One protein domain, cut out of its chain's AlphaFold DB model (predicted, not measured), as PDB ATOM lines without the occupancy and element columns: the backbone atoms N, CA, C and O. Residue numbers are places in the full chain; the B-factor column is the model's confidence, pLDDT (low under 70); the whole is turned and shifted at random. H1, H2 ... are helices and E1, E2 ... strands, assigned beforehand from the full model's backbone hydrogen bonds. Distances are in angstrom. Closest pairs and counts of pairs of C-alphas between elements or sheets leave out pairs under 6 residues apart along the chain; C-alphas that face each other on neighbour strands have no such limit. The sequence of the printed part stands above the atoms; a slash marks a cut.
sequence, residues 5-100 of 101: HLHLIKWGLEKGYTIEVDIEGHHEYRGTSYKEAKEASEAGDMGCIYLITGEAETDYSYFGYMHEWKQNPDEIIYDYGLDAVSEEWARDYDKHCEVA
ATOM      1  N   HIS A   5      19.744 -15.531  28.209       88.31
ATOM      2  CA  HIS A   5      19.479 -16.687  29.070       88.31
ATOM      3  C   HIS A   5      20.159 -17.966  28.550       88.31
ATOM      4  O   HIS A   5      20.715 -18.732  29.333       88.31
ATOM      5  N   LEU A   6      20.204 -18.184  27.227       90.62
ATOM      6  CA  LEU A   6      20.895 -19.343  26.642       90.62
ATOM      7  C   LEU A   6      22.402 -19.273  26.892       90.62
ATOM      8  O   LEU A   6      23.025 -20.295  27.194       90.62
ATOM      9  N   HIS A   7      22.982 -18.072  26.784       90.62
ATOM     10  CA  HIS A   7      24.378 -17.853  27.144       90.62
ATOM     11  C   HIS A   7      24.616 -18.172  28.623       90.62
ATOM     12  O   HIS A   7      25.543 -18.909  28.935       90.62
ATOM     13  N   LEU A   8      23.758 -17.683  29.523       91.06
ATOM     14  CA  LEU A   8      23.839 -17.950  30.961       91.06
ATOM     15  C   LEU A   8      23.781 -19.440  31.304       91.06
ATOM     16  O   LEU A   8      24.652 -19.924  32.022       91.06
ATOM     17  N   ILE A   9      22.803 -20.175  30.768       92.62
ATOM     18  CA  ILE A   9      22.664 -21.616  31.017       92.62
ATOM     19  C   ILE A   9      23.926 -22.343  30.552       92.62
ATOM     20  O   ILE A   9      24.484 -23.161  31.281       92.62
ATOM     21  N   LYS A  10      24.408 -22.034  29.343       92.88
ATOM     22  CA  LYS A  10      25.615 -22.667  28.807       92.88
ATOM     23  C   LYS A  10      26.847 -22.337  29.654       92.88
ATOM     24  O   LYS A  10      27.551 -23.253  30.070       92.88
ATOM     25  N   TRP A  11      27.067 -21.056  29.942       93.56
ATOM     26  CA  TRP A  11      28.191 -20.568  30.737       93.56
ATOM     27  C   TRP A  11      28.205 -21.201  32.131       93.56
ATOM     28  O   TRP A  11      29.239 -21.692  32.579       93.56
ATOM     29  N   GLY A  12      27.046 -21.275  32.792       92.19
ATOM     30  CA  GLY A  12      26.936 -21.858  34.123       92.19
ATOM     31  C   GLY A  12      27.298 -23.344  34.149       92.19
ATOM     32  O   GLY A  12      28.043 -23.789  35.021       92.19
ATOM     33  N   LEU A  13      26.854 -24.101  33.143       93.56
ATOM     34  CA  LEU A  13      27.207 -25.515  32.989       93.56
ATOM     35  C   LEU A  13      28.698 -25.717  32.692       93.56
ATOM     36  O   LEU A  13      29.307 -26.636  33.235       93.56
ATOM     37  N   GLU A  14      29.307 -24.855  31.872       93.50
ATOM     38  CA  GLU A  14      30.749 -24.895  31.586       93.50
ATOM     39  C   GLU A  14      31.598 -24.594  32.831       93.50
ATOM     40  O   GLU A  14      32.691 -25.141  32.985       93.50
ATOM     41  N   LYS A  15      31.079 -23.776  33.753       90.69
ATOM     42  CA  LYS A  15      31.684 -23.507  35.066       90.69
ATOM     43  C   LYS A  15      31.442 -24.619  36.092       90.69
ATOM     44  O   LYS A  15      32.078 -24.618  37.145       90.69
ATOM     45  N   GLY A  16      30.575 -25.582  35.783       91.81
ATOM     46  CA  GLY A  16      30.238 -26.703  36.659       91.81
ATOM     47  C   GLY A  16      29.132 -26.406  37.675       91.81
ATOM     48  O   GLY A  16      28.980 -27.162  38.632       91.81
ATOM     49  N   TYR A  17      28.362 -25.333  37.483       92.81
ATOM     50  CA  TYR A  17      27.218 -25.028  38.338       92.81
ATOM     51  C   TYR A  17      26.028 -25.943  38.035       92.81
ATOM     52  O   TYR A  17      25.822 -26.395  36.905       92.81
ATOM     53  N   THR A  18      25.212 -26.186  39.061       93.81
ATOM     54  CA  THR A  18      23.859 -26.717  38.860       93.81
ATOM     55  C   THR A  18      22.944 -25.558  38.497       93.81
ATOM     56  O   THR A  18      22.998 -24.511  39.139       93.81
ATOM     57  N   ILE A  19      22.123 -25.748  37.469       94.75
ATOM     58  CA  ILE A  19      21.161 -24.758  36.999       94.75
ATOM     59  C   ILE A  19      19.812 -25.075  37.620       94.75
ATOM     60  O   ILE A  19      19.350 -26.214  37.547       94.75
ATOM     61  N   GLU A  20      19.181 -24.067  38.196       94.50
ATOM     62  CA  GLU A  20      17.795 -24.107  38.639       94.50
ATOM     63  C   GLU A  20      16.996 -23.054  37.865       94.50
ATOM     64  O   GLU A  20      17.493 -21.957  37.612       94.50
ATOM     65  N   VAL A  21      15.798 -23.415  37.414       93.31
ATOM     66  CA  VAL A  21      14.924 -22.549  36.621       93.31
ATOM     67  C   VAL A  21      13.568 -22.489  37.293       93.31
ATOM     68  O   VAL A  21      12.893 -23.513  37.437       93.31
ATOM     69  N   ASP A  22      13.166 -21.267  37.616       93.38
ATOM     70  CA  ASP A  22      11.816 -20.949  38.044       93.38
ATOM     71  C   ASP A  22      11.141 -20.080  36.983       93.38
ATOM     72  O   ASP A  22      11.744 -19.150  36.439       93.38
ATOM     73  N   ILE A  23       9.869 -20.350  36.713       90.50
ATOM     74  CA  ILE A  23       9.034 -19.596  35.776       90.50
ATOM     75  C   ILE A  23       7.836 -19.069  36.542       90.50
ATOM     76  O   ILE A  23       7.151 -19.833  37.214       90.50
ATOM     77  N   GLU A  24       7.591 -17.760  36.473       85.19
ATOM     78  CA  GLU A  24       6.427 -17.131  37.121       85.19
ATOM     79  C   GLU A  24       6.259 -17.493  38.620       85.19
ATOM     80  O   GLU A  24       5.152 -17.529  39.155       85.19
ATOM     81  N   GLY A  25       7.370 -17.754  39.323       81.62
ATOM     82  CA  GLY A  25       7.382 -18.148  40.740       81.62
ATOM     83  C   GLY A  25       7.169 -19.644  41.005       81.62
ATOM     84  O   GLY A  25       7.006 -20.037  42.161       81.62
ATOM     85  N   HIS A  26       7.173 -20.475  39.964       88.06
ATOM     86  CA  HIS A  26       7.073 -21.927  40.048       88.06
ATOM     87  C   HIS A  26       8.380 -22.599  39.641       88.06
ATOM     88  O   HIS A  26       8.965 -22.268  38.614       88.06
ATOM     89  N   HIS A  27       8.807 -23.571  40.445       91.88
ATOM     90  CA  HIS A  27       9.976 -24.385  40.150       91.88
ATOM     91  C   HIS A  27       9.711 -25.337  38.985       91.88
ATOM     92  O   HIS A  27       8.839 -26.200  39.093       91.88
ATOM     93  N   GLU A  28      10.502 -25.218  37.922       93.12
ATOM     94  CA  GLU A  28      10.341 -26.012  36.699       93.12
ATOM     95  C   GLU A  28      11.495 -26.995  36.488       93.12
ATOM     96  O   GLU A  28      11.284 -28.107  36.000       93.12
ATOM     97  N   TYR A  29      12.722 -26.621  36.862       94.12
ATOM     98  CA  TYR A  29      13.892 -27.461  36.614       94.12
ATOM     99  C   TYR A  29      15.022 -27.253  37.622       94.12
ATOM    100  O   TYR A  29      15.319 -26.128  38.011       94.12
ATOM    101  N   ARG A  30      15.734 -28.340  37.953       94.44
ATOM    102  CA  ARG A  30      17.050 -28.314  38.609       94.44
ATOM    103  C   ARG A  30      17.949 -29.415  38.064       94.44
ATOM    104  O   ARG A  30      17.593 -30.591  38.120       94.44
ATOM    105  N   GLY A  31      19.147 -29.065  37.612       93.56
ATOM    106  CA  GLY A  31      20.131 -30.049  37.173       93.56
ATOM    107  C   GLY A  31      21.256 -29.470  36.324       93.56
ATOM    108  O   GLY A  31      21.517 -28.271  36.320       93.56
ATOM    109  N   THR A  32      21.961 -30.350  35.618       94.62
ATOM    110  CA  THR A  32      23.149 -30.017  34.813       94.62
ATOM    111  C   THR A  32      22.952 -30.287  33.315       94.62
ATOM    112  O   THR A  32      23.909 -30.450  32.559       94.62
ATOM    113  N   SER A  33      21.700 -30.354  32.861       95.19
ATOM    114  CA  SER A  33      21.345 -30.627  31.470       95.19
ATOM    115  C   SER A  33      20.992 -29.333  30.751       95.19
ATOM    116  O   SER A  33      19.973 -28.708  31.033       95.19
ATOM    117  N   TYR A  34      21.812 -28.956  29.766       93.00
ATOM    118  CA  TYR A  34      21.554 -27.779  28.929       93.00
ATOM    119  C   TYR A  34      20.189 -27.852  28.244       93.00
ATOM    120  O   TYR A  34      19.479 -26.855  28.159       93.00
ATOM    121  N   LYS A  35      19.827 -29.039  27.746       94.31
ATOM    122  CA  LYS A  35      18.587 -29.231  26.997       94.31
ATOM    123  C   LYS A  35      17.370 -28.970  27.886       94.31
ATOM    124  O   LYS A  35      16.510 -28.194  27.495       94.31
ATOM    125  N   GLU A  36      17.337 -29.575  29.069       94.56
ATOM    126  CA  GLU A  36      16.199 -29.454  29.984       94.56
ATOM    127  C   GLU A  36      16.114 -28.055  30.600       94.56
ATOM    128  O   GLU A  36      15.030 -27.487  30.645       94.56
ATOM    129  N   ALA A  37      17.248 -27.452  30.978       92.69
ATOM    130  CA  ALA A  37      17.277 -26.073  31.468       92.69
ATOM    131  C   ALA A  37      16.780 -25.076  30.412       92.69
ATOM    132  O   ALA A  37      16.028 -24.161  30.733       92.69
ATOM    133  N   LYS A  38      17.167 -25.275  29.146       92.19
ATOM    134  CA  LYS A  38      16.668 -24.485  28.019       92.19
ATOM    135  C   LYS A  38      15.158 -24.657  27.851       92.19
ATOM    136  O   LYS A  38      14.445 -23.662  27.799       92.19
ATOM    137  N   GLU A  39      14.690 -25.904  27.745       92.62
ATOM    138  CA  GLU A  39      13.268 -26.216  27.552       92.62
ATOM    139  C   GLU A  39      12.415 -25.640  28.686       92.62
ATOM    140  O   GLU A  39      11.372 -25.062  28.403       92.62
ATOM    141  N   ALA A  40      12.896 -25.721  29.930       91.62
ATOM    142  CA  ALA A  40      12.279 -25.050  31.065       91.62
ATOM    143  C   ALA A  40      12.288 -23.531  30.859       91.62
ATOM    144  O   ALA A  40      11.233 -22.926  30.804       91.62
ATOM    145  N   SER A  41      13.441 -22.896  30.639       89.19
ATOM    146  CA  SER A  41      13.504 -21.430  30.529       89.19
ATOM    147  C   SER A  41      12.656 -20.831  29.401       89.19
ATOM    148  O   SER A  41      12.239 -19.685  29.501       89.19
ATOM    149  N   GLU A  42      12.393 -21.581  28.329       88.56
ATOM    150  CA  GLU A  42      11.568 -21.140  27.195       88.56
ATOM    151  C   GLU A  42      10.083 -21.536  27.336       88.56
ATOM    152  O   GLU A  42       9.294 -21.264  26.430       88.56
ATOM    153  N   ALA A  43       9.681 -22.186  28.437       88.12
ATOM    154  CA  ALA A  43       8.299 -22.618  28.658       88.12
ATOM    155  C   ALA A  43       7.360 -21.490  29.129       88.12
ATOM    156  O   ALA A  43       6.142 -21.645  29.026       88.12
ATOM    157  N   GLY A  44       7.898 -20.361  29.600       84.12
ATOM    158  CA  GLY A  44       7.126 -19.176  29.982       84.12
ATOM    159  C   GLY A  44       7.772 -17.868  29.531       84.12
ATOM    160  O   GLY A  44       8.886 -17.856  29.014       84.12
ATOM    161  N   ASP A  45       7.062 -16.756  29.730       83.81
ATOM    162  CA  ASP A  45       7.466 -15.436  29.223       83.81
ATOM    163  C   ASP A  45       8.527 -14.743  30.098       83.81
ATOM    164  O   ASP A  45       9.300 -13.910  29.616       83.81
ATOM    165  N   MET A  46       8.577 -15.071  31.391       87.19
ATOM    166  CA  MET A  46       9.548 -14.536  32.345       87.19
ATOM    167  C   MET A  46       9.869 -15.545  33.444       87.19
ATOM    168  O   MET A  46       9.025 -16.348  33.850       87.19
ATOM    169  N   GLY A  47      11.075 -15.452  33.988       90.12
ATOM    170  CA  GLY A  47      11.496 -16.333  35.061       90.12
ATOM    171  C   GLY A  47      12.827 -15.936  35.669       90.12
ATOM    172  O   GLY A  47      13.394 -14.886  35.362       90.12
ATOM    173  N   CYS A  48      13.324 -16.809  36.531       91.69
ATOM    174  CA  CYS A  48      14.626 -16.692  37.160       91.69
ATOM    175  C   CYS A  48      15.452 -17.936  36.848       91.69
ATOM    176  O   CYS A  48      14.966 -19.063  36.937       91.69
ATOM    177  N   ILE A  49      16.714 -17.723  36.501       93.44
ATOM    178  CA  ILE A  49      17.731 -18.767  36.452       93.44
ATOM    179  C   ILE A  49      18.630 -18.577  37.665       93.44
ATOM    180  O   ILE A  49      19.146 -17.482  37.889       93.44
ATOM    181  N   TYR A  50      18.843 -19.643  38.423       92.81
ATOM    182  CA  TYR A  50      19.765 -19.667  39.546       92.81
ATOM    183  C   TYR A  50      20.946 -20.573  39.220       92.81
ATOM    184  O   TYR A  50      20.788 -21.709  38.766       92.81
ATOM    185  N   LEU A  51      22.148 -20.062  39.464       93.56
ATOM    186  CA  LEU A  51      23.378 -20.837  39.438       93.56
ATOM    187  C   LEU A  51      23.698 -21.240  40.870       93.56
ATOM    188  O   LEU A  51      24.006 -20.380  41.689       93.56
ATOM    189  N   ILE A  52      23.621 -22.531  41.179       92.38
ATOM    190  CA  ILE A  52      23.933 -23.040  42.516       92.38
ATOM    191  C   ILE A  52      25.457 -23.092  42.671       92.38
ATOM    192  O   ILE A  52      26.128 -23.882  42.000       92.38
ATOM    193  N   THR A  53      26.001 -22.235  43.536       87.31
ATOM    194  CA  THR A  53      27.445 -22.023  43.727       87.31
ATOM    195  C   THR A  53      28.021 -22.798  44.910       87.31
ATOM    196  O   THR A  53      29.241 -22.867  45.057       87.31
ATOM    197  N   GLY A  54      27.168 -23.375  45.755       84.75
ATOM    198  CA  GLY A  54      27.567 -24.108  46.954       84.75
ATOM    199  C   GLY A  54      26.511 -25.107  47.416       84.75
ATOM    200  O   GLY A  54      25.570 -25.429  46.694       84.75
ATOM    201  N   GLU A  55      26.700 -25.636  48.623       78.69
ATOM    202  CA  GLU A  55      25.798 -26.636  49.209       78.69
ATOM    203  C   GLU A  55      24.710 -26.010  50.094       78.69
ATOM    204  O   GLU A  55      23.707 -26.668  50.371       78.69
ATOM    205  N   ALA A  56      24.881 -24.760  50.546       79.75
ATOM    206  CA  ALA A  56      23.848 -24.080  51.318       79.75
ATOM    207  C   ALA A  56      22.712 -23.597  50.408       79.75
ATOM    208  O   ALA A  56      22.933 -23.182  49.274       79.75
ATOM    209  N   GLU A  57      21.488 -23.560  50.942       70.81
ATOM    210  CA  GLU A  57      20.307 -23.059  50.221       70.81
ATOM    211  C   GLU A  57      20.434 -21.593  49.784       70.81
ATOM    212  O   GLU A  57      19.681 -21.150  48.930       70.81
ATOM    213  N   THR A  58      21.375 -20.839  50.356       77.62
ATOM    214  CA  THR A  58      21.649 -19.434  50.021       77.62
ATOM    215  C   THR A  58      22.860 -19.242  49.110       77.62
ATOM    216  O   THR A  58      23.153 -18.108  48.742       77.62
ATOM    217  N   ASP A  59      23.593 -20.309  48.778       85.50
ATOM    218  CA  ASP A  59      24.762 -20.237  47.898       85.50
ATOM    219  C   ASP A  59      24.315 -20.346  46.438       85.50
ATOM    220  O   ASP A  59      24.476 -21.383  45.783       85.50
ATOM    221  N   TYR A  60      23.723 -19.267  45.935       88.19
ATOM    222  CA  TYR A  60      23.338 -19.154  44.540       88.19
ATOM    223  C   TYR A  60      23.480 -17.727  44.017       88.19
ATOM    224  O   TYR A  60      23.369 -16.754  44.762       88.19
ATOM    225  N   SER A  61      23.639 -17.622  42.703       90.06
ATOM    226  CA  SER A  61      23.507 -16.368  41.961       90.06
ATOM    227  C   SER A  61      22.244 -16.416  41.120       90.06
ATOM    228  O   SER A  61      22.045 -17.373  40.373       90.06
ATOM    229  N   TYR A  62      21.385 -15.406  41.251       89.62
ATOM    230  CA  TYR A  62      20.114 -15.333  40.529       89.62
ATOM    231  C   TYR A  62      20.207 -14.396  39.324       89.62
ATOM    232  O   TYR A  62      20.920 -13.390  39.356       89.62
ATOM    233  N   PHE A  63      19.438 -14.716  38.286       91.25
ATOM    234  CA  PHE A  63      19.322 -13.950  37.051       91.25
ATOM    235  C   PHE A  63      17.863 -13.971  36.580       91.25
ATOM    236  O   PHE A  63      17.360 -14.995  36.118       91.25
ATOM    237  N   GLY A  64      17.176 -12.842  36.705       89.50
ATOM    238  CA  GLY A  64      15.840 -12.613  36.169       89.50
ATOM    239  C   GLY A  64      15.889 -12.354  34.667       89.50
ATOM    240  O   GLY A  64      16.569 -11.432  34.210       89.50
ATOM    241  N   TYR A  65      15.154 -13.156  33.902       87.62
ATOM    242  CA  TYR A  65      15.033 -13.039  32.453       87.62
ATOM    243  C   TYR A  65      13.591 -12.761  32.038       87.62
ATOM    244  O   TYR A  65      12.632 -13.162  32.702       87.62
ATOM    245  N   MET A  66      13.440 -12.072  30.911       85.31
ATOM    246  CA  MET A  66      12.150 -11.822  30.280       85.31
ATOM    247  C   MET A  66      12.304 -11.966  28.769       85.31
ATOM    248  O   MET A  66      13.126 -11.266  28.172       85.31
ATOM    249  N   HIS A  67      11.521 -12.872  28.176       76.81
ATOM    250  CA  HIS A  67      11.523 -13.134  26.736       76.81
ATOM    251  C   HIS A  67      10.839 -12.004  25.978       76.81
ATOM    252  O   HIS A  67      11.431 -11.474  25.059       76.81
ATOM    253  N   GLU A  68       9.657 -11.523  26.373       64.56
ATOM    254  CA  GLU A  68       9.024 -10.425  25.628       64.56
ATOM    255  C   GLU A  68       8.183  -9.477  26.491       64.56
ATOM    256  O   GLU A  68       7.062  -9.775  26.891       64.56
ATOM    257  N   TRP A  69       8.652  -8.234  26.620       52.19
ATOM    258  CA  TRP A  69       7.761  -7.078  26.754       52.19
ATOM    259  C   TRP A  69       8.087  -6.047  25.673       52.19
ATOM    260  O   TRP A  69       8.559  -4.964  25.981       52.19
ATOM    261  N   LYS A  70       7.838  -6.347  24.387       53.28
ATOM    262  CA  LYS A  70       7.947  -5.376  23.266       53.28
ATOM    263  C   LYS A  70       9.182  -4.449  23.327       53.28
ATOM    264  O   LYS A  70       9.075  -3.252  23.041       53.28
ATOM    265  N   GLN A  71      10.335  -4.967  23.731       50.19
ATOM    266  CA  GLN A  71      11.598  -4.236  23.739       50.19
ATOM    267  C   GLN A  71      12.524  -4.851  22.691       50.19
ATOM    268  O   GLN A  71      12.459  -6.039  22.420       50.19
ATOM    269  N   ASN A  72      13.333  -4.004  22.056       49.31
ATOM    270  CA  ASN A  72      14.491  -4.436  21.282       49.31
ATOM    271  C   ASN A  72      15.702  -4.312  22.215       49.31
ATOM    272  O   ASN A  72      15.938  -3.191  22.684       49.31
ATOM    273  N   PRO A  73      16.483  -5.378  22.469       56.16
ATOM    274  CA  PRO A  73      16.416  -6.729  21.882       56.16
ATOM    275  C   PRO A  73      15.261  -7.601  22.410       56.16
ATOM    276  O   PRO A  73      14.810  -7.379  23.529       56.16
ATOM    277  N   ASP A  74      14.855  -8.610  21.620       54.56
ATOM    278  CA  ASP A  74      13.801  -9.621  21.881       54.56
ATOM    279  C   ASP A  74      13.999 -10.479  23.152       54.56
ATOM    280  O   ASP A  74      13.388 -11.530  23.258       54.56
ATOM    281  N   GLU A  75      14.901 -10.107  24.064       65.38
ATOM    282  CA  GLU A  75      15.093 -10.724  25.377       65.38
ATOM    283  C   GLU A  75      16.170  -9.976  26.172       65.38
ATOM    284  O   GLU A  75      17.210  -9.595  25.619       65.38
ATOM    285  N   ILE A  76      15.977  -9.848  27.488       70.69
ATOM    286  CA  ILE A  76      17.001  -9.339  28.406       70.69
ATOM    287  C   ILE A  76      17.075 -10.167  29.697       70.69
ATOM    288  O   ILE A  76      16.054 -10.608  30.227       70.69
ATOM    289  N   ILE A  77      18.287 -10.317  30.248       81.00
ATOM    290  CA  ILE A  77      18.447 -10.483  31.699       81.00
ATOM    291  C   ILE A  77      18.344  -9.076  32.289       81.00
ATOM    292  O   ILE A  77      19.203  -8.237  32.014       81.00
ATOM    293  N   TYR A  78      17.271  -8.790  33.023       73.50
ATOM    294  CA  TYR A  78      16.965  -7.431  33.496       73.50
ATOM    295  C   TYR A  78      17.362  -7.190  34.954       73.50
ATOM    296  O   TYR A  78      17.468  -6.038  35.373       73.50
ATOM    297  N   ASP A  79      17.557  -8.259  35.721       75.69
ATOM    298  CA  ASP A  79      17.916  -8.217  37.134       75.69
ATOM    299  C   ASP A  79      18.825  -9.406  37.433       75.69
ATOM    300  O   ASP A  79      18.548 -10.526  37.012       75.69
ATOM    301  N   TYR A  80      19.937  -9.174  38.111       78.00
ATOM    302  CA  TYR A  80      20.829 -10.228  38.567       78.00
ATOM    303  C   TYR A  80      21.531  -9.770  39.840       78.00
ATOM    304  O   TYR A  80      21.677  -8.567  40.079       78.00
ATOM    305  N   GLY A  81      21.943 -10.733  40.669       66.12
ATOM    306  CA  GLY A  81      22.673 -10.446  41.905       66.12
ATOM    307  C   GLY A  81      23.887  -9.544  41.651       66.12
ATOM    308  O   GLY A  81      24.458  -9.560  40.572       66.12
ATOM    309  N   LEU A  82      24.296  -8.726  42.621       71.62
ATOM    310  CA  LEU A  82      25.595  -8.040  42.561       71.62
ATOM    311  C   LEU A  82      26.626  -8.896  43.296       71.62
ATOM    312  O   LEU A  82      27.024  -8.585  44.420       71.62
ATOM    313  N   ASP A  83      26.994 -10.014  42.679       81.00
ATOM    314  CA  ASP A  83      27.968 -10.965  43.204       81.00
ATOM    315  C   ASP A  83      29.067 -11.278  42.172       81.00
ATOM    316  O   ASP A  83      28.976 -10.943  40.993       81.00
ATOM    317  N   ALA A  84      30.138 -11.940  42.613       85.50
ATOM    318  CA  ALA A  84      31.288 -12.196  41.748       85.50
ATOM    319  C   ALA A  84      30.954 -13.066  40.517       85.50
ATOM    320  O   ALA A  84      31.624 -12.949  39.492       85.50
ATOM    321  N   VAL A  85      29.946 -13.941  40.605       87.94
ATOM    322  CA  VAL A  85      29.561 -14.869  39.527       87.94
ATOM    323  C   VAL A  85      28.781 -14.129  38.449       87.94
ATOM    324  O   VAL A  85      29.056 -14.278  37.261       87.94
ATOM    325  N   SER A  86      27.839 -13.294  38.861       86.81
ATOM    326  CA  SER A  86      27.047 -12.439  37.980       86.81
ATOM    327  C   SER A  86      27.875 -11.346  37.301       86.81
ATOM    328  O   SER A  86      27.709 -11.123  36.101       86.81
ATOM    329  N   GLU A  87      28.841 -10.739  38.001       85.75
ATOM    330  CA  GLU A  87      29.822  -9.829  37.392       85.75
ATOM    331  C   GLU A  87      30.712 -10.536  36.356       85.75
ATOM    332  O   GLU A  87      31.047  -9.963  35.313       85.75
ATOM    333  N   GLU A  88      31.117 -11.780  36.630       89.88
ATOM    334  CA  GLU A  88      31.911 -12.576  35.692       89.88
ATOM    335  C   GLU A  88      31.095 -12.941  34.449       89.88
ATOM    336  O   GLU A  88      31.555 -12.704  33.329       89.88
ATOM    337  N   TRP A  89      29.864 -13.422  34.636       90.12
ATOM    338  CA  TRP A  89      28.949 -13.723  33.539       90.12
ATOM    339  C   TRP A  89      28.677 -12.494  32.668       90.12
ATOM    340  O   TRP A  89      28.764 -12.594  31.446       90.12
ATOM    341  N   ALA A  90      28.398 -11.333  33.271       86.12
ATOM    342  CA  ALA A  90      28.119 -10.105  32.529       86.12
ATOM    343  C   ALA A  90      29.301  -9.714  31.631       86.12
ATOM    344  O   ALA A  90      29.110  -9.348  30.474       86.12
ATOM    345  N   ARG A  91      30.537  -9.863  32.130       86.12
ATOM    346  CA  ARG A  91      31.757  -9.603  31.353       86.12
ATOM    347  C   ARG A  91      31.960 -10.605  30.216       86.12
ATOM    348  O   ARG A  91      32.436 -10.215  29.151       86.12
ATOM    349  N   ASP A  92      31.674 -11.886  30.438       87.38
ATOM    350  CA  ASP A  92      31.749 -12.903  29.380       87.38
ATOM    351  C   ASP A  92      30.669 -12.677  28.313       87.38
ATOM    352  O   ASP A  92      30.954 -12.770  27.119       87.38
ATOM    353  N   TYR A  93      29.456 -12.309  28.727       85.00
ATOM    354  CA  TYR A  93      28.351 -12.022  27.818       85.00
ATOM    355  C   TYR A  93      28.592 -10.763  26.971       85.00
ATOM    356  O   TYR A  93      28.311 -10.778  25.773       85.00
ATOM    357  N   ASP A  94      29.160  -9.705  27.559       83.94
ATOM    358  CA  ASP A  94      29.536  -8.473  26.851       83.94
ATOM    359  C   ASP A  94      30.545  -8.770  25.731       83.94
ATOM    360  O   ASP A  94      30.270  -8.511  24.559       83.94
ATOM    361  N   LYS A  95      31.633  -9.485  26.053       83.88
ATOM    362  CA  LYS A  95      32.609  -9.956  25.054       83.88
ATOM    363  C   LYS A  95      31.975 -10.828  23.976       83.88
ATOM    364  O   LYS A  95      32.338 -10.744  22.806       83.88
ATOM    365  N   HIS A  96      31.060 -11.714  24.365       78.75
ATOM    366  CA  HIS A  96      30.352 -12.583  23.428       78.75
ATOM    367  C   HIS A  96      29.477 -11.781  22.455       78.75
ATOM    368  O   HIS A  96      29.340 -12.165  21.293       78.75
ATOM    369  N   CYS A  97      28.930 -10.648  22.898       75.62
ATOM    370  CA  CYS A  97      28.200  -9.717  22.045       75.62
ATOM    371  C   CYS A  97      29.128  -8.919  21.116       75.62
ATOM    372  O   CYS A  97      28.801  -8.806  19.939       75.62
ATOM    373  N   GLU A  98      30.283  -8.446  21.597       70.69
ATOM    374  CA  GLU A  98      31.278  -7.710  20.791       70.69
ATOM    375  C   GLU A  98      31.872  -8.553  19.646       70.69
ATOM    376  O   GLU A  98      32.200  -8.038  18.582       70.69
ATOM    377  N   VAL A  99      32.036  -9.864  19.852       59.69
ATOM    378  CA  VAL A  99      32.597 -10.788  18.844       59.69
ATOM    379  C   VAL A  99      31.541 -11.254  17.827       59.69
ATOM    380  O   VAL A  99      31.882 -11.839  16.800       59.69
ATOM    381  N   ALA A 100      30.255 -11.019  18.099       54.78
ATOM    382  CA  ALA A 100      29.148 -11.405  17.224       54.78
ATOM    383  C   ALA A 100      28.770 -10.332  16.175       54.78
ATOM    384  O   ALA A 100      27.783 -10.532  15.457       54.78
TER     385      ALA A 100
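AT A GLANCE: This is residues 5 to 100 of the 101 residues of an uncharacterized protein of Bacteroidetes bacterium (UniProt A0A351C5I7). One strongly twisted sheet of five strands has three helices over one face and its other face bare, making two layers. H2 covers the E1 and E2 side, H3 covers E4 towards the other edge, and H1 sits between these helices. The 96 printed residues run H1 E1 E2 H2 E3 E4 E5 H3; the sheet's order is E2 E1 E3 E4 E5, all antiparallel. The class is mixed, helices and strands; the whole is compact, with a radius of gyration of the C-alphas of 12.6 A and spans of 37 by 28 by 24 A.

IN THESE COORDINATES: The strands are E1, residues 18 to 23; E2, 26 to 31; E3, 46 to 52, 19.6 A long; E4, 60 to 66, also 19.6 A; and E5, 76 to 80. H1, residues 5 to 14, begins at C-alpha 5 (19.479, -16.687, 29.070). H2 is residues 34 to 41. H3, residues 84 to 98, is 21.4 A long and ends at C-alpha 98 (31.278, -7.710, 20.791).

HOW THE PARTS SIT: E3 E4 E5 form a meander, each strand the antiparallel neighbour of the one before. N 22 and O 48 of E1 and E3 are 2.9 A apart, within hydrogen-bond range; so are N 49 and O 63 of E3 and E4, 2.8 A. E2, H2, E3 make a split strand-helix-strand unit, two strands running the same way with E1 between them, its crossover right-handed. H2 touches H1, closest C-alphas Tyr 34 and Lys 10, 6.5 A, at a shallow tilt of 34.6 degrees, only just short of steep. H1 and H3 only just touch, with 3 pairs of C-alphas within 8 A, the closest His 7 and Tyr 93, 7.1 A; H3 does so with residues 89 to 93 alone. In H1, H2 and H3 every O i to N i+4 pair is within hydrogen-bond range.

THE WHOLE: The C-alphas of Glu 55 and Lys 70, the two farthest apart, are 38.0 A apart. The printed part has no cut, and no link is long. pLDDT is under 70 at residues 68 to 75, 81 and 99 to 100.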